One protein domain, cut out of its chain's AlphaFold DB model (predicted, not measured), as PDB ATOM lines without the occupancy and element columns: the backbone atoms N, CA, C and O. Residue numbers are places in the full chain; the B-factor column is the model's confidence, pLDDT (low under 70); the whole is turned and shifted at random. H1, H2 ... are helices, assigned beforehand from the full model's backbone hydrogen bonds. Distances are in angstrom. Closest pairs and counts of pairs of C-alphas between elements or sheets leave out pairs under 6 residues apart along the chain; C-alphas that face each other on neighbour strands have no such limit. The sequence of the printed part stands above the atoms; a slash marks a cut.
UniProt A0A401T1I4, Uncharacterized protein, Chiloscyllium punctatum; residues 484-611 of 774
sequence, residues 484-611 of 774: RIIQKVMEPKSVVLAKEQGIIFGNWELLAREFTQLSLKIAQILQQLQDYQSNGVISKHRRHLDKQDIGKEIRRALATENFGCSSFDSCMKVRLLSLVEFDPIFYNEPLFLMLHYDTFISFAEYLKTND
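This is residues 484 to 611 of the 774 residues of an uncharacterized protein of Chiloscyllium punctatum (UniProt A0A401T1I4). Four roughly aligned helices, H2, H3, H4 and H5, form a small four-cornered bundle, each touching the next round the ring, with the long H2 making most of its length and the short H1 packed on the outside of H2. Two long loops lie at the outside: residues 491 to 507 lead from H1 to the first end of H2, and residues 534 to 549 fold back from the other end of H2 to H3. The printed part has 128 residues with five named helices, H1 to H5 in chain order, and no named strand; the class is all helix. It is compact, with a radius of gyration of the C-alphas of 14.8 A, and spans 45 by 32 by 26 A.

H1, residues 484 to 490, begins at C-alpha 484 (41.083, 39.380, -23.647) and is 9.9 A long from first to last C-alpha. H2, residues 508 to 533, is the longest at 37.5 A, from C-alpha 508 (41.146, 28.008, -57.378) to C-alpha 533 (28.368, 30.362, -22.186). H3, residues 550 to 558, is 12.5 A long, and H4, residues 570 to 581, is 16.4 A. H5, residues 591 to 606, is 22.4 A and ends at C-alpha 606 (29.496, 41.659, -32.720).

H2 is the hub, touching three other helices. With residues 524 to 528 alone it touches H1 in a hairpin; the closest C-alphas, of Val 489 and Ile 525, are 5.9 A apart, and the two run opposite ways at a shallow tilt of 29 degrees. With residues 519 to 530 alone it touches H3, the same way at a shallow tilt of 31 degrees; the closest C-alphas, of Ala 523 and Ile 554, are 5.3 A apart. Residues 511 to 522 of H2 alone touch residues 593 to 600 of H5, closest at the C-alphas of Phe 515 and Leu 593, 6.5 A; the tilt is shallow, 23 degrees, the same way. H3 and H4 form a hairpin at a shallow tilt of 20 degrees, with the C-alphas of Gly 551 and Val 580 closest at 5.3 A. H4 and H5 form another, at a tilt of 34 degrees, only just short of steep; their closest C-alphas, of Leu 579 and His 596, are 6.1 A apart. H3 and H5 are apart. Every O i to N i+4 pair is within hydrogen-bond range in H2, H3 and H5; in H1 it is 2 of 3 and in H4 7 of 8.

The two C-alphas farthest apart, of Gly 506 and Asn 535, are 45.5 A apart. The printed part has no cut. The links H1 to H2, H2 to H3 and H3 to H4 are long. The mean pLDDT of the printed part is 78.6; residues 488 to 489, 491 to 506 and 535 to 548 are under 70.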
ATOM      1  N   ARG A 484      40.069  40.437 -23.845       77.69
ATOM      2  CA  ARG A 484      41.083  39.380 -23.647       77.69
ATOM      3  C   ARG A 484      40.662  38.008 -24.189       77.69
ATOM      4  O   ARG A 484      41.515  37.207 -24.554       77.69
ATOM      5  N   ILE A 485      39.363  37.707 -24.165       73.12
ATOM      6  CA  ILE A 485      38.807  36.470 -24.719       73.12
ATOM      7  C   ILE A 485      38.718  36.636 -26.230       73.12
ATOM      8  O   ILE A 485      39.208  35.771 -26.940       73.12
ATOM      9  N   ILE A 486      38.244  37.786 -26.713       73.25
ATOM     10  CA  ILE A 486      38.206  38.101 -28.148       73.25
ATOM     11  C   ILE A 486      39.589  37.995 -28.772       73.25
ATOM     12  O   ILE A 486      39.726  37.343 -29.790       73.25
ATOM     13  N   GLN A 487      40.635  38.548 -28.158       73.31
ATOM     14  CA  GLN A 487      42.001  38.423 -28.676       73.31
ATOM     15  C   GLN A 487      42.441  36.960 -28.796       73.31
ATOM     16  O   GLN A 487      43.023  36.594 -29.808       73.31
ATOM     17  N   LYS A 488      42.103  36.103 -27.825       68.94
ATOM     18  CA  LYS A 488      42.397  34.659 -27.886       68.94
ATOM     19  C   LYS A 488      41.567  33.921 -28.940       68.94
ATOM     20  O   LYS A 488      42.056  32.971 -29.544       68.94
ATOM     21  N   VAL A 489      40.322  34.354 -29.136       65.75
ATOM     22  CA  VAL A 489      39.357  33.828 -30.115       65.75
ATOM     23  C   VAL A 489      39.732  34.270 -31.543       65.75
ATOM     24  O   VAL A 489      39.600  33.498 -32.487       65.75
ATOM     25  N   MET A 490      40.268  35.485 -31.691       70.31
ATOM     26  CA  MET A 490      40.595  36.166 -32.953       70.31
ATOM     27  C   MET A 490      42.092  36.135 -33.307       70.31
ATOM     28  O   MET A 490      42.489  36.695 -34.329       70.31
ATOM     29  N   GLU A 491      42.934  35.512 -32.476       61.75
ATOM     30  CA  GLU A 491      44.396  35.549 -32.587       61.75
ATOM     31  C   GLU A 491      44.870  35.127 -33.999       61.75
ATOM     32  O   GLU A 491      44.514  34.047 -34.500       61.75
ATOM     33  N   PRO A 492      45.685  35.953 -34.681       50.50
ATOM     34  CA  PRO A 492      45.983  35.770 -36.090       50.50
ATOM     35  C   PRO A 492      47.085  34.728 -36.246       50.50
ATOM     36  O   PRO A 492      48.267  35.051 -36.244       50.50
ATOM     37  N   LYS A 493      46.723  33.457 -36.425       47.50
ATOM     38  CA  LYS A 493      47.709  32.468 -36.898       47.50
ATOM     39  C   LYS A 493      47.770  32.311 -38.416       47.50
ATOM     40  O   LYS A 493      48.686  31.647 -38.868       47.50
ATOM     41  N   SER A 494      46.859  32.929 -39.184       46.75
ATOM     42  CA  SER A 494      46.922  33.072 -40.663       46.75
ATOM     43  C   SER A 494      45.566  33.571 -41.207       46.75
ATOM     44  O   SER A 494      44.771  32.768 -41.676       46.75
ATOM     45  N   VAL A 495      45.159  34.832 -40.999       48.09
ATOM     46  CA  VAL A 495      44.190  35.445 -41.939       48.09
ATOM     47  C   VAL A 495      45.015  36.463 -42.693       48.09
ATOM     48  O   VAL A 495      45.381  37.492 -42.126       48.09
ATOM     49  N   VAL A 496      45.362  36.162 -43.938       47.34
ATOM     50  CA  VAL A 496      45.724  37.236 -44.852       47.34
ATOM     51  C   VAL A 496      44.414  37.976 -45.069       47.34
ATOM     52  O   VAL A 496      43.527  37.470 -45.748       47.34
ATOM     53  N   LEU A 497      44.235  39.126 -44.411       46.75
ATOM     54  CA  LEU A 497      43.195  40.069 -44.806       46.75
ATOM     55  C   LEU A 497      43.539  40.425 -46.245       46.75
ATOM     56  O   LEU A 497      44.477  41.187 -46.486       46.75
ATOM     57  N   ALA A 498      42.880  39.759 -47.192       44.25
ATOM     58  CA  ALA A 498      43.066  40.024 -48.598       44.25
ATOM     59  C   ALA A 498      42.829  41.523 -48.773       44.25
ATOM     60  O   ALA A 498      41.720  42.012 -48.552       44.25
ATOM     61  N   LYS A 499      43.893  42.269 -49.098       46.00
ATOM     62  CA  LYS A 499      43.732  43.617 -49.638       46.00
ATOM     63  C   LYS A 499      42.702  43.484 -50.754       46.00
ATOM     64  O   LYS A 499      42.806  42.546 -51.543       46.00
ATOM     65  N   GLU A 500      41.731  44.390 -50.803       44.38
ATOM     66  CA  GLU A 500      40.551  44.354 -51.689       44.38
ATOM     67  C   GLU A 500      40.877  44.254 -53.199       44.38
ATOM     68  O   GLU A 500      39.973  44.177 -54.020       44.38
ATOM     69  N   GLN A 501      42.160  44.198 -53.565       42.16
ATOM     70  CA  GLN A 501      42.705  44.133 -54.920       42.16
ATOM     71  C   GLN A 501      43.543  42.860 -55.193       42.16
ATOM     72  O   GLN A 501      44.063  42.694 -56.291       42.16
ATOM     73  N   GLY A 502      43.718  41.964 -54.210       43.97
ATOM     74  CA  GLY A 502      44.698  40.867 -54.267       43.97
ATOM     75  C   GLY A 502      44.141  39.441 -54.257       43.97
ATOM     76  O   GLY A 502      44.933  38.504 -54.154       43.97
ATOM     77  N   ILE A 503      42.820  39.235 -54.336       48.12
ATOM     78  CA  ILE A 503      42.299  37.898 -54.658       48.12
ATOM     79  C   ILE A 503      42.570  37.703 -56.145       48.12
ATOM     80  O   ILE A 503      41.856  38.228 -56.993       48.12
ATOM     81  N   ILE A 504      43.668  37.010 -56.438       47.59
ATOM     82  CA  ILE A 504      44.063  36.610 -57.785       47.59
ATOM     83  C   ILE A 504      42.898  35.808 -58.376       47.59
ATOM     84  O   ILE A 504      42.733  34.623 -58.076       47.59
ATOM     85  N   PHE A 505      42.076  36.469 -59.193       52.25
ATOM     86  CA  PHE A 505      41.148  35.812 -60.103       52.25
ATOM     87  C   PHE A 505      41.958  34.772 -60.893       52.25
ATOM     88  O   PHE A 505      42.909  35.123 -61.588       52.25
ATOM     89  N   GLY A 506      41.638  33.486 -60.717       57.28
ATOM     90  CA  GLY A 506      42.264  32.383 -61.455       57.28
ATOM     91  C   GLY A 506      43.041  31.344 -60.639       57.28
ATOM     92  O   GLY A 506      43.388  30.312 -61.208       57.28
ATOM     93  N   ASN A 507      43.284  31.531 -59.331       74.62
ATOM     94  CA  ASN A 507      43.886  30.478 -58.490       74.62
ATOM     95  C   ASN A 507      42.852  29.805 -57.566       74.62
ATOM     96  O   ASN A 507      42.672  30.189 -56.407       74.62
ATOM     97  N   TRP A 508      42.183  28.772 -58.086       79.19
ATOM     98  CA  TRP A 508      41.146  28.008 -57.378       79.19
ATOM     99  C   TRP A 508      41.653  27.280 -56.128       79.19
ATOM    100  O   TRP A 508      40.923  27.174 -55.143       79.19
ATOM    101  N   GLU A 509      42.907  26.823 -56.122       83.81
ATOM    102  CA  GLU A 509      43.505  26.176 -54.948       83.81
ATOM    103  C   GLU A 509      43.692  27.166 -53.797       83.81
ATOM    104  O   GLU A 509      43.409  26.847 -52.638       83.81
ATOM    105  N   LEU A 510      44.132  28.388 -54.118       82.19
ATOM    106  CA  LEU A 510      44.242  29.469 -53.148       82.19
ATOM    107  C   LEU A 510      42.860  29.828 -52.591       82.19
ATOM    108  O   LEU A 510      42.702  29.868 -51.374       82.19
ATOM    109  N   LEU A 511      41.857  30.006 -53.457       83.25
ATOM    110  CA  LEU A 511      40.482  30.316 -53.048       83.25
ATOM    111  C   LEU A 511      39.919  29.244 -52.096       83.25
ATOM    112  O   LEU A 511      39.412  29.572 -51.022       83.25
ATOM    113  N   ALA A 512      40.082  27.964 -52.442       85.81
ATOM    114  CA  ALA A 512      39.619  26.842 -51.626       85.81
ATOM    115  C   ALA A 512      40.336  26.788 -50.269       85.81
ATOM    116  O   ALA A 512      39.722  26.501 -49.234       85.81
ATOM    117  N   ARG A 513      41.641  27.087 -50.253       84.81
ATOM    118  CA  ARG A 513      42.439  27.153 -49.025       84.81
ATOM    119  C   ARG A 513      41.963  28.273 -48.105       84.81
ATOM    120  O   ARG A 513      41.763  28.008 -46.922       84.81
ATOM    121  N   GLU A 514      41.772  29.479 -48.632       85.56
ATOM    122  CA  GLU A 514      41.295  30.638 -47.865       85.56
ATOM    123  C   GLU A 514      39.894  30.382 -47.293       85.56
ATOM    124  O   GLU A 514      39.671  30.554 -46.095       85.56
ATOM    125  N   PHE A 515      38.970  29.859 -48.108       88.50
ATOM    126  CA  PHE A 515      37.621  29.519 -47.655       88.50
ATOM    127  C   PHE A 515      37.615  28.441 -46.557       88.50
ATOM    128  O   PHE A 515      36.934  28.581 -45.537       88.50
ATOM    129  N   THR A 516      38.436  27.395 -46.708       87.44
ATOM    130  CA  THR A 516      38.591  26.350 -45.680       87.44
ATOM    131  C   THR A 516      39.131  26.931 -44.371       87.44
ATOM    132  O   THR A 516      38.652  26.586 -43.289       87.44
ATOM    133  N   GLN A 517      40.134  27.812 -44.445       85.56
ATOM    134  CA  GLN A 517      40.719  28.450 -43.265       85.56
ATOM    135  C   GLN A 517      39.721  29.364 -42.551       85.56
ATOM    136  O   GLN A 517      39.649  29.335 -41.321       85.56
ATOM    137  N   LEU A 518      38.943  30.140 -43.307       87.88
ATOM    138  CA  LEU A 518      37.881  30.991 -42.775       87.88
ATOM    139  C   LEU A 518      36.815  30.158 -42.051       87.88
ATOM    140  O   LEU A 518      36.500  30.424 -40.890       87.88
ATOM    141  N   SER A 519      36.336  29.095 -42.699       89.75
ATOM    142  CA  SER A 519      35.338  28.174 -42.142       89.75
ATOM    143  C   SER A 519      35.831  27.512 -40.853       89.75
ATOM    144  O   SER A 519      35.123  27.482 -39.846       89.75
ATOM    145  N   LEU A 520      37.082  27.031 -40.843       86.75
ATOM    146  CA  LEU A 520      37.691  26.422 -39.659       86.75
ATOM    147  C   LEU A 520      37.765  27.407 -38.487       86.75
ATOM    148  O   LEU A 520      37.529  27.021 -37.342       86.75
ATOM    149  N   LYS A 521      38.092  28.674 -38.759       85.25
ATOM    150  CA  LYS A 521      38.139  29.714 -37.726       85.25
ATOM    151  C   LYS A 521      36.770  29.964 -37.135       85.25
ATOM    152  O   LYS A 521      36.640  29.925 -35.921       85.25
ATOM    153  N   ILE A 522      35.754  30.141 -37.971       90.12
ATOM    154  CA  ILE A 522      34.384  30.344 -37.497       90.12
ATOM    155  C   ILE A 522      33.926  29.166 -36.634       90.12
ATOM    156  O   ILE A 522      33.450  29.390 -35.524       90.12
ATOM    157  N   ALA A 523      34.164  27.923 -37.060       88.94
ATOM    158  CA  ALA A 523      33.841  26.742 -36.256       88.94
ATOM    159  C   ALA A 523      34.543  26.750 -34.882       88.94
ATOM    160  O   ALA A 523      33.920  26.471 -33.858       88.94
ATOM    161  N   GLN A 524      35.830  27.114 -34.836       84.62
ATOM    162  CA  GLN A 524      36.589  27.219 -33.583       84.62
ATOM    163  C   GLN A 524      36.050  28.317 -32.661       84.62
ATOM    164  O   GLN A 524      35.971  28.105 -31.452       84.62
ATOM    165  N   ILE A 525      35.674  29.470 -33.221       87.44
ATOM    166  CA  ILE A 525      35.090  30.584 -32.469       87.44
ATOM    167  C   ILE A 525      33.737  30.175 -31.882       87.44
ATOM    168  O   ILE A 525      33.508  30.367 -30.690       87.44
ATOM    169  N   LEU A 526      32.865  29.559 -32.687       89.44
ATOM    170  CA  LEU A 526      31.552  29.088 -32.243       89.44
ATOM    171  C   LEU A 526      31.665  28.065 -31.107       89.44
ATOM    172  O   LEU A 526      30.963  28.191 -30.107       89.44
ATOM    173  N   GLN A 527      32.596  27.113 -31.206       83.62
ATOM    174  CA  GLN A 527      32.846  26.160 -30.122       83.62
ATOM    175  C   GLN A 527      33.327  26.860 -28.842       83.62
ATOM    176  O   GLN A 527      32.848  26.554 -27.753       83.62
ATOM    177  N   GLN A 528      34.250  27.822 -28.951       81.75
ATOM    178  CA  GLN A 528      34.738  28.574 -27.788       81.75
ATOM    179  C   GLN A 528      33.635  29.408 -27.124       81.75
ATOM    180  O   GLN A 528      33.621  29.531 -25.899       81.75
ATOM    181  N   LEU A 529      32.707  29.960 -27.911       85.06
ATOM    182  CA  LEU A 529      31.537  30.675 -27.402       85.06
ATOM    183  C   LEU A 529      30.610  29.753 -26.614       85.06
ATOM    184  O   LEU A 529      30.202  30.111 -25.510       85.06
ATOM    185  N   GLN A 530      30.333  28.557 -27.138       84.19
ATOM    186  CA  GLN A 530      29.521  27.560 -26.438       84.19
ATOM    187  C   GLN A 530      30.153  27.132 -25.114       84.19
ATOM    188  O   GLN A 530      29.462  27.092 -24.095       84.19
ATOM    189  N   ASP A 531      31.458  26.847 -25.116       80.69
ATOM    190  CA  ASP A 531      32.200  26.474 -23.910       80.69
ATOM    191  C   ASP A 531      32.121  27.592 -22.854       80.69
ATOM    192  O   ASP A 531      31.882  27.320 -21.675       80.69
ATOM    193  N   TYR A 532      32.271  28.852 -23.285       79.62
ATOM    194  CA  TYR A 532      32.199  30.026 -22.413       79.62
ATOM    195  C   TYR A 532      30.802  30.234 -21.817       79.62
ATOM    196  O   TYR A 532      30.678  30.425 -20.609       79.62
ATOM    197  N   GLN A 533      29.752  30.172 -22.638       75.88
ATOM    198  CA  GLN A 533      28.368  30.362 -22.186       75.88
ATOM    199  C   GLN A 533      27.887  29.230 -21.271       75.88
ATOM    200  O   GLN A 533      27.091  29.465 -20.367       75.88
ATOM    201  N   SER A 534      28.404  28.014 -21.456       72.38
ATOM    202  CA  SER A 534      28.003  26.843 -20.666       72.38
ATOM    203  C   SER A 534      28.728  26.732 -19.314       72.38
ATOM    204  O   SER A 534      28.581  25.716 -18.637       72.38
ATOM    205  N   ASN A 535      29.550  27.724 -18.925       63.69
ATOM    206  CA  ASN A 535      30.480  27.647 -17.782       63.69
ATOM    207  C   ASN A 535      31.353  26.371 -17.788       63.69
ATOM    208  O   ASN A 535      31.842  25.923 -16.746       63.69
ATOM    209  N   GLY A 536      31.550  25.767 -18.963       54.72
ATOM    210  CA  GLY A 536      32.365  24.576 -19.121       54.72
ATOM    211  C   GLY A 536      33.839  24.928 -18.959       54.72
ATOM    212  O   GLY A 536      34.287  26.010 -19.340       54.72
ATOM    213  N   VAL A 537      34.636  24.004 -18.416       49.25
ATOM    214  CA  VAL A 537      36.095  24.093 -18.558       49.25
ATOM    215  C   VAL A 537      36.379  24.171 -20.054       49.25
ATOM    216  O   VAL A 537      36.062  23.211 -20.753       49.25
ATOM    217  N   ILE A 538      36.957  25.287 -20.529       53.03
ATOM    218  CA  ILE A 538      37.402  25.449 -21.923       53.03
ATOM    219  C   ILE A 538      38.157  24.179 -22.287       53.03
ATOM    220  O   ILE A 538      39.250  23.920 -21.762       53.03
ATOM    221  N   SER A 539      37.549  23.351 -23.130       46.84
ATOM    222  CA  SER A 539      38.121  22.062 -23.457       46.84
ATOM    223  C   SER A 539      39.421  22.351 -24.206       46.84
ATOM    224  O   SER A 539      39.425  22.871 -25.322       46.84
ATOM    225  N   LYS A 540      40.568  22.014 -23.600       46.44
ATOM    226  CA  LYS A 540      41.881  22.107 -24.268       46.44
ATOM    227  C   LYS A 540      41.980  21.171 -25.480       46.44
ATOM    228  O   LYS A 540      42.983  21.197 -26.193       46.44
ATOM    229  N   HIS A 541      40.969  20.343 -25.732       43.19
ATOM    230  CA  HIS A 541      40.882  19.523 -26.924       43.19
ATOM    231  C   HIS A 541      40.349  20.362 -28.083       43.19
ATOM    232  O   HIS A 541      39.156  20.373 -28.380       43.19
ATOM    233  N   ARG A 542      41.273  21.026 -28.793       51.62
ATOM    234  CA  ARG A 542      41.057  21.324 -30.211       51.62
ATOM    235  C   ARG A 542      40.832  19.985 -30.904       51.62
ATOM    236  O   ARG A 542      41.793  19.274 -31.185       51.62
ATOM    237  N   ARG A 543      39.574  19.610 -31.136       54.72
ATOM    238  CA  ARG A 543      39.279  18.510 -32.052       54.72
ATOM    239  C   ARG A 543      39.889  18.902 -33.396       54.72
ATOM    240  O   ARG A 543      39.617  19.992 -33.899       54.72
ATOM    241  N   HIS A 544      40.763  18.058 -33.931       56.56
ATOM    242  CA  HIS A 544      41.164  18.177 -35.325       56.56
ATOM    243  C   HIS A 544      39.903  17.931 -36.157       56.56
ATOM    244  O   HIS A 544      39.446  16.799 -36.266       56.56
ATOM    245  N   LEU A 545      39.294  19.010 -36.644       62.62
ATOM    246  CA  LEU A 545      38.168  18.948 -37.566       62.62
ATOM    247  C   LEU A 545      38.712  18.586 -38.945       62.62
ATOM    248  O   LEU A 545      39.582  19.288 -39.468       62.62
ATOM    249  N   ASP A 546      38.214  17.491 -39.513       65.06
ATOM    250  CA  ASP A 546      38.434  17.196 -40.923       65.06
ATOM    251  C   ASP A 546      37.718  18.252 -41.778       65.06
ATOM    252  O   ASP A 546      36.642  18.737 -41.418       65.06
ATOM    253  N   LYS A 547      38.310  18.610 -42.922       63.38
ATOM    254  CA  LYS A 547      37.782  19.624 -43.846       63.38
ATOM    255  C   LYS A 547      36.342  19.323 -44.265       63.38
ATOM    256  O   LYS A 547      35.555  20.252 -44.409       63.38
ATOM    257  N   GLN A 548      35.995  18.043 -44.418       66.81
ATOM    258  CA  GLN A 548      34.657  17.604 -44.835       66.81
ATOM    259  C   GLN A 548      33.581  17.760 -43.745       66.81
ATOM    260  O   GLN A 548      32.390  17.756 -44.057       66.81
ATOM    261  N   ASP A 549      33.975  17.950 -42.484       84.12
ATOM    262  CA  ASP A 549      33.049  18.037 -41.350       84.12
ATOM    263  C   ASP A 549      32.907  19.453 -40.773       84.12
ATOM    264  O   ASP A 549      32.000  19.690 -39.974       84.12
ATOM    265  N   ILE A 550      33.719  20.424 -41.218       86.50
ATOM    266  CA  ILE A 550      33.669  21.817 -40.728       86.50
ATOM    267  C   ILE A 550      32.262  22.410 -40.891       86.50
ATOM    268  O   ILE A 550      31.709  22.963 -39.944       86.50
ATOM    269  N   GLY A 551      31.653  22.258 -42.069       88.75
ATOM    270  CA  GLY A 551      30.311  22.781 -42.330       88.75
ATOM    271  C   GLY A 551      29.231  22.150 -41.443       88.75
ATOM    272  O   GLY A 551      28.343  22.846 -40.948       88.75
ATOM    273  N   LYS A 552      29.323  20.837 -41.184       89.31
ATOM    274  CA  LYS A 552      28.400  20.138 -40.273       89.31
ATOM    275  C   LYS A 552      28.561  20.634 -38.840       89.31
ATOM    276  O   LYS A 552      27.564  20.807 -38.146       89.31
ATOM    277  N   GLU A 553      29.796  20.887 -38.417       89.62
ATOM    278  CA  GLU A 553      30.099  21.411 -37.089       89.62
ATOM    279  C   GLU A 553      29.527  22.819 -36.888       89.62
ATOM    280  O   GLU A 553      28.870  23.065 -35.881       89.62
ATOM    281  N   ILE A 554      29.680  23.715 -37.871       92.50
ATOM    282  CA  ILE A 554      29.085  25.062 -37.822       92.50
ATOM    283  C   ILE A 554      27.560  24.974 -37.681       92.50
ATOM    284  O   ILE A 554      26.991  25.594 -36.781       92.50
ATOM    285  N   ARG A 555      26.894  24.160 -38.516       92.56
ATOM    286  CA  ARG A 555      25.434  23.963 -38.430       92.56
ATOM    287  C   ARG A 555      25.016  23.414 -37.068       92.56
ATOM    288  O   ARG A 555      24.067  23.915 -36.472       92.56
ATOM    289  N   ARG A 556      25.738  22.411 -36.563       91.50
ATOM    290  CA  ARG A 556      25.489  21.811 -35.247       91.50
ATOM    291  C   ARG A 556      25.619  22.841 -34.129       91.50
ATOM    292  O   ARG A 556      24.769  22.871 -33.246       91.50
ATOM    293  N   ALA A 557      26.653  23.681 -34.169       91.50
ATOM    294  CA  ALA A 557      26.870  24.703 -33.157       91.50
ATOM    295  C   ALA A 557      25.735  25.742 -33.155       91.50
ATOM    296  O   ALA A 557      25.119  25.990 -32.118       91.50
ATOM    297  N   LEU A 558      25.388  26.276 -34.331       92.62
ATOM    298  CA  LEU A 558      24.333  27.285 -34.495       92.62
ATOM    299  C   LEU A 558      22.913  26.752 -34.224       92.62
ATOM    300  O   LEU A 558      21.992  27.543 -34.015       92.62
ATOM    301  N   ALA A 559      22.716  25.432 -34.212       91.12
ATOM    302  CA  ALA A 559      21.444  24.804 -33.854       91.12
ATOM    303  C   ALA A 559      21.192  24.730 -32.333       91.12
ATOM    304  O   ALA A 559      20.094  24.368 -31.919       91.12
ATOM    305  N   THR A 560      22.182  25.049 -31.494       90.00
ATOM    306  CA  THR A 560      22.021  25.034 -30.027       90.00
ATOM    307  C   THR A 560      21.249  26.251 -29.504       90.00
ATOM    308  O   THR A 560      21.253  27.311 -30.130       90.00
ATOM    309  N   GLU A 561      20.627  26.123 -28.326       87.38
ATOM    310  CA  GLU A 561      19.836  27.192 -27.678       87.38
ATOM    311  C   GLU A 561      20.646  28.468 -27.403       87.38
ATOM    312  O   GLU A 561      20.117  29.573 -27.474       87.38
ATOM    313  N   ASN A 562      21.957  28.323 -27.196       85.94
ATOM    314  CA  ASN A 562      22.912  29.424 -27.055       85.94
ATOM    315  C   ASN A 562      22.914  30.401 -28.248       85.94
ATOM    316  O   ASN A 562      23.300  31.559 -28.092       85.94
ATOM    317  N   PHE A 563      22.467  29.943 -29.423       89.62
ATOM    318  CA  PHE A 563      22.289  30.745 -30.635       89.62
ATOM    319  C   PHE A 563      20.805  30.862 -31.037       89.62
ATOM    320  O   PHE A 563      20.473  30.930 -32.225       89.62
ATOM    321  N   GLY A 564      19.890  30.823 -30.067       88.44
ATOM    322  CA  GLY A 564      18.475  31.153 -30.260       88.44
ATOM    323  C   GLY A 564      18.252  32.655 -30.476       88.44
ATOM    324  O   GLY A 564      19.115  33.465 -30.143       88.44
ATOM    325  N   CYS A 565      17.083  33.040 -30.999       85.50
ATOM    326  CA  CYS A 565      16.757  34.435 -31.337       85.50
ATOM    327  C   CYS A 565      16.748  35.392 -30.128       85.50
ATOM    328  O   CYS A 565      17.009  36.580 -30.283       85.50
ATOM    329  N   SER A 566      16.521  34.881 -28.915       89.44
ATOM    330  CA  SER A 566      16.639  35.652 -27.671       89.44
ATOM    331  C   SER A 566      18.081  35.843 -27.207       89.44
ATOM    332  O   SER A 566      18.364  36.763 -26.445       89.44
ATOM    333  N   SER A 567      18.995  34.965 -27.622       90.06
ATOM    334  CA  SER A 567      20.326  34.819 -27.020       90.06
ATOM    335  C   SER A 567      21.470  35.182 -27.953       90.06
ATOM    336  O   SER A 567      22.588  35.360 -27.480       90.06
ATOM    337  N   PHE A 568      21.203  35.309 -29.250       91.56
ATOM    338  CA  PHE A 568      22.183  35.669 -30.261       91.56
ATOM    339  C   PHE A 568      21.499  36.355 -31.446       91.56
ATOM    340  O   PHE A 568      20.326  36.107 -31.728       91.56
ATOM    341  N   ASP A 569      22.234  37.214 -32.147       93.06
ATOM    342  CA  ASP A 569      21.704  37.957 -33.288       93.06
ATOM    343  C   ASP A 569      21.292  37.004 -34.429       93.06
ATOM    344  O   ASP A 569      22.108  36.259 -34.987       93.06
ATOM    345  N   SER A 570      19.999  37.022 -34.769       92.12
ATOM    346  CA  SER A 570      19.415  36.134 -35.777       92.12
ATOM    347  C   SER A 570      19.943  36.415 -37.192       92.12
ATOM    348  O   SER A 570      20.136  35.469 -37.957       92.12
ATOM    349  N   CYS A 571      20.285  37.666 -37.530       93.50
ATOM    350  CA  CYS A 571      20.927  38.019 -38.799       93.50
ATOM    351  C   CYS A 571      22.336  37.434 -38.883       93.50
ATOM    352  O   CYS A 571      22.688  36.765 -39.858       93.50
ATOM    353  N   MET A 572      23.130  37.612 -37.823       94.12
ATOM    354  CA  MET A 572      24.476  37.047 -37.749       94.12
ATOM    355  C   MET A 572      24.437  35.522 -37.890       94.12
ATOM    356  O   MET A 572      25.218  34.945 -38.647       94.12
ATOM    357  N   LYS A 573      23.483  34.861 -37.225       94.44
ATOM    358  CA  LYS A 573      23.260  33.418 -37.369       94.44
ATOM    359  C   LYS A 573      22.978  33.020 -38.819       94.44
ATOM    360  O   LYS A 573      23.606  32.080 -39.308       94.44
ATOM    361  N   VAL A 574      22.073  33.717 -39.512       94.62
ATOM    362  CA  VAL A 574      21.754  33.433 -40.922       94.62
ATOM    363  C   VAL A 574      22.985  33.604 -41.806       94.62
ATOM    364  O   VAL A 574      23.285  32.713 -42.594       94.62
ATOM    365  N   ARG A 575      23.762  34.677 -41.632       94.94
ATOM    366  CA  ARG A 575      24.993  34.897 -42.407       94.94
ATOM    367  C   ARG A 575      26.043  33.811 -42.180       94.94
ATOM    368  O   ARG A 575      26.680  33.356 -43.130       94.94
ATOM    369  N   LEU A 576      26.199  33.348 -40.939       95.19
ATOM    370  CA  LEU A 576      27.096  32.236 -40.611       95.19
ATOM    371  C   LEU A 576      26.606  30.896 -41.191       95.19
ATOM    372  O   LEU A 576      27.429  30.061 -41.558       95.19
ATOM    373  N   LEU A 577      25.291  30.686 -41.316       94.38
ATOM    374  CA  LEU A 577      24.732  29.530 -42.030       94.38
ATOM    375  C   LEU A 577      24.953  29.638 -43.544       94.38
ATOM    376  O   LEU A 577      25.346  28.649 -44.167       94.38
ATOM    377  N   SER A 578      24.802  30.835 -44.121       94.19
ATOM    378  CA  SER A 578      25.067  31.102 -45.541       94.19
ATOM    379  C   SER A 578      26.506  30.782 -45.941       94.19
ATOM    380  O   SER A 578      26.743  30.373 -47.072       94.19
ATOM    381  N   LEU A 579      27.468  30.892 -45.022       91.88
ATOM    382  CA  LEU A 579      28.838  30.437 -45.259       91.88
ATOM    383  C   LEU A 579      28.921  28.947 -45.594       91.88
ATOM    384  O   LEU A 579      29.738  28.551 -46.416       91.88
ATOM    385  N   VAL A 580      28.083  28.118 -44.974       90.12
ATOM    386  CA  VAL A 580      28.076  26.669 -45.214       90.12
ATOM    387  C   VAL A 580      27.279  26.309 -46.469       90.12
ATOM    388  O   VAL A 580      27.527  25.276 -47.087       90.12
ATOM    389  N   GLU A 581      26.285  27.120 -46.819       91.44
ATOM    390  CA  GLU A 581      25.406  26.870 -47.963       91.44
ATOM    391  C   GLU A 581      25.987  27.387 -49.276       91.44
ATOM    392  O   GLU A 581      25.867  26.705 -50.287       91.44
ATOM    393  N   PHE A 582      26.653  28.543 -49.262       93.06
ATOM    394  CA  PHE A 582      27.144  29.234 -50.453       93.06
ATOM    395  C   PHE A 582      28.667  29.145 -50.565       93.06
ATOM    396  O   PHE A 582      29.393  30.098 -50.280       93.06
ATOM    397  N   ASP A 583      29.150  27.973 -50.976       90.44
ATOM    398  CA  ASP A 583      30.577  27.702 -51.171       90.44
ATOM    399  C   ASP A 583      31.106  28.380 -52.461       90.44
ATOM    400  O   ASP A 583      30.628  28.068 -53.560       90.44
ATOM    401  N   PRO A 584      32.112  29.276 -52.372       89.25
ATOM    402  CA  PRO A 584      32.663  29.982 -53.533       89.25
ATOM    403  C   PRO A 584      33.247  29.047 -54.607       89.25
ATOM    404  O   PRO A 584      33.272  29.410 -55.782       89.25
ATOM    405  N   ILE A 585      33.705  27.847 -54.232       87.50
ATOM    406  CA  ILE A 585      34.243  26.827 -55.142       87.50
ATOM    407  C   ILE A 585      33.113  26.095 -55.854       87.50
ATOM    408  O   ILE A 585      33.151  25.950 -57.073       87.50
ATOM    409  N   PHE A 586      32.093  25.659 -55.111       86.50
ATOM    410  CA  PHE A 586      30.959  24.936 -55.690       86.50
ATOM    411  C   PHE A 586      30.180  25.803 -56.685       86.50
ATOM    412  O   PHE A 586      29.818  25.338 -57.766       86.50
ATOM    413  N   TYR A 587      29.955  27.073 -56.337       85.38
ATOM    414  CA  TYR A 587      29.230  28.014 -57.190       85.38
ATOM    415  C   TYR A 587      30.111  28.722 -58.227       85.38
ATOM    416  O   TYR A 587      29.569  29.426 -59.076       85.38
ATOM    417  N   ASN A 588      31.433  28.500 -58.204       83.75
ATOM    418  CA  ASN A 588      32.396  29.166 -59.084       83.75
ATOM    419  C   ASN A 588      32.267  30.701 -59.022       83.75
ATOM    420  O   ASN A 588      32.310  31.378 -60.046       83.75
ATOM    421  N   GLU A 589      32.083  31.237 -57.814       87.31
ATOM    422  CA  GLU A 589      31.823  32.657 -57.580       87.31
ATOM    423  C   GLU A 589      32.704  33.183 -56.431       87.31
ATOM    424  O   GLU A 589      32.363  33.031 -55.250       87.31
ATOM    425  N   PRO A 590      33.872  33.780 -56.746       86.62
ATOM    426  CA  PRO A 590      34.819  34.273 -55.747       86.62
ATOM    427  C   PRO A 590      34.258  35.366 -54.829       86.62
ATOM    428  O   PRO A 590      34.740  35.507 -53.700       86.62
ATOM    429  N   LEU A 591      33.244  36.129 -55.259       89.06
ATOM    430  CA  LEU A 591      32.659  37.190 -54.433       89.06
ATOM    431  C   LEU A 591      31.948  36.650 -53.186       89.06
ATOM    432  O   LEU A 591      31.896  37.358 -52.176       89.06
ATOM    433  N   PHE A 592      31.511  35.384 -53.181       92.06
ATOM    434  CA  PHE A 592      31.032  34.746 -51.952       92.06
ATOM    435  C   PHE A 592      32.110  34.716 -50.867       92.06
ATOM    436  O   PHE A 592      31.807  34.996 -49.711       92.06
ATOM    437  N   LEU A 593      33.384  34.485 -51.210       90.69
ATOM    438  CA  LEU A 593      34.460  34.528 -50.216       90.69
ATOM    439  C   LEU A 593      34.605  35.928 -49.599       90.69
ATOM    440  O   LEU A 593      34.796  36.042 -48.389       90.69
ATOM    441  N   MET A 594      34.490  36.993 -50.399       90.06
ATOM    442  CA  MET A 594      34.550  38.370 -49.885       90.06
ATOM    443  C   MET A 594      33.382  38.673 -48.942       90.06
ATOM    444  O   MET A 594      33.584  39.266 -47.883       90.06
ATOM    445  N   LEU A 595      32.177  38.217 -49.288       94.19
ATOM    446  CA  LEU A 595      30.987  38.334 -48.444       94.19
ATOM    447  C   LEU A 595      31.131  37.520 -47.143       94.19
ATOM    448  O   LEU A 595      30.715  37.973 -46.072       94.19
ATOM    449  N   HIS A 596      31.753  36.347 -47.189       93.50
ATOM    450  CA  HIS A 596      32.021  35.541 -45.994       93.50
ATOM    451  C   HIS A 596      33.088  36.179 -45.100       93.50
ATOM    452  O   HIS A 596      32.966  36.147 -43.875       93.50
ATOM    453  N   TYR A 597      34.097  36.824 -45.685       90.56
ATOM    454  CA  TYR A 597      35.068  37.619 -44.931       90.56
ATOM    455  C   TYR A 597      34.435  38.838 -44.262       90.56
ATOM    456  O   TYR A 597      34.736  39.124 -43.107       90.56
ATOM    457  N   ASP A 598      33.545  39.535 -44.964       91.56
ATOM    458  CA  ASP A 598      32.784  40.644 -44.394       91.56
ATOM    459  C   ASP A 598      31.923  40.170 -43.212       91.56
ATOM    460  O   ASP A 598      32.002  40.738 -42.128       91.56
ATOM    461  N   THR A 599      31.248  39.023 -43.361       94.25
ATOM    462  CA  THR A 599      30.514  38.361 -42.267       94.25
ATOM    463  C   THR A 599      31.422  38.048 -41.081       94.25
ATOM    464  O   THR A 599      31.048  38.295 -39.941       94.25
ATOM    465  N   PHE A 600      32.629  37.532 -41.319       91.00
ATOM    466  CA  PHE A 600      33.594  37.248 -40.257       91.00
ATOM    467  C   PHE A 600      34.049  38.510 -39.513       91.00
ATOM    468  O   PHE A 600      34.187  38.482 -38.292       91.00
ATOM    469  N   ILE A 601      34.258  39.620 -40.227       87.94
ATOM    470  CA  ILE A 601      34.610  40.911 -39.620       87.94
ATOM    471  C   ILE A 601      33.442  41.430 -38.775       87.94
ATOM    472  O   ILE A 601      33.643  41.778 -37.613       87.94
ATOM    473  N   SER A 602      32.221  41.415 -39.316       89.56
ATOM    474  CA  SER A 602      31.017  41.801 -38.573       89.56
ATOM    475  C   SER A 602      30.772  40.895 -37.367       89.56
ATOM    476  O   SER A 602      30.379  41.377 -36.310       89.56
ATOM    477  N   PHE A 603      31.047  39.595 -37.489       91.19
ATOM    478  CA  PHE A 603      30.957  38.651 -36.383       91.19
ATOM    479  C   PHE A 603      31.961  39.000 -35.285       91.19
ATOM    480  O   PHE A 603      31.592  39.084 -34.120       91.19
ATOM    481  N   ALA A 604      33.213  39.279 -35.646       85.81
ATOM    482  CA  ALA A 604      34.230  39.705 -34.693       85.81
ATOM    483  C   ALA A 604      33.856  41.000 -33.957       85.81
ATOM    484  O   ALA A 604      34.102  41.112 -32.755       85.81
ATOM    485  N   GLU A 605      33.254  41.961 -34.663       85.56
ATOM    486  CA  GLU A 605      32.750  43.196 -34.062       85.56
ATOM    487  C   GLU A 605      31.589  42.914 -33.107       85.56
ATOM    488  O   GLU A 605      31.602  43.372 -31.967       85.56
ATOM    489  N   TYR A 606      30.634  42.082 -33.533       89.56
ATOM    490  CA  TYR A 606      29.496  41.659 -32.720       89.56
ATOM    491  C   TYR A 606      29.930  40.969 -31.420       89.56
ATOM    492  O   TYR A 606      29.324  41.170 -30.371       89.56
ATOM    493  N   LEU A 607      31.018  40.194 -31.448       88.56
ATOM    494  CA  LEU A 607      31.534  39.525 -30.253       88.56
ATOM    495  C   LEU A 607      32.072  40.481 -29.186       88.56
ATOM    496  O   LEU A 607      32.274  40.037 -28.058       88.56
ATOM    497  N   LYS A 608      32.303  41.762 -29.487       86.69
ATOM    498  CA  LYS A 608      32.713  42.754 -28.485       86.69
ATOM    499  C   LYS A 608      31.603  43.026 -27.481       86.69
ATOM    500  O   LYS A 608      30.427  43.088 -27.834       86.69
ATOM    501  N   THR A 609      31.989  43.197 -26.215       81.12
ATOM    502  CA  THR A 609      31.091  43.732 -25.186       81.12
ATOM    503  C   THR A 609      30.543  45.075 -25.649       81.12
ATOM    504  O   THR A 609      31.310  45.990 -25.948       81.12
ATOM    505  N   ASN A 610      29.221  45.157 -25.728       81.69
ATOM    506  CA  ASN A 610      28.503  46.339 -26.160       81.69
ATOM    507  C   ASN A 610      27.115  46.328 -25.513       81.69
ATOM    508  O   ASN A 610      26.334  45.401 -25.737       81.69
ATOM    509  N   ASP A 611      26.802  47.366 -24.744       81.12
ATOM    510  CA  ASP A 611      25.496  47.534 -24.091       81.12
ATOM    511  C   ASP A 611      24.358  47.639 -25.119       81.12
ATOM    512  O   ASP A 611      23.192  47.368 -24.830       81.12
TER     513      ASP A 611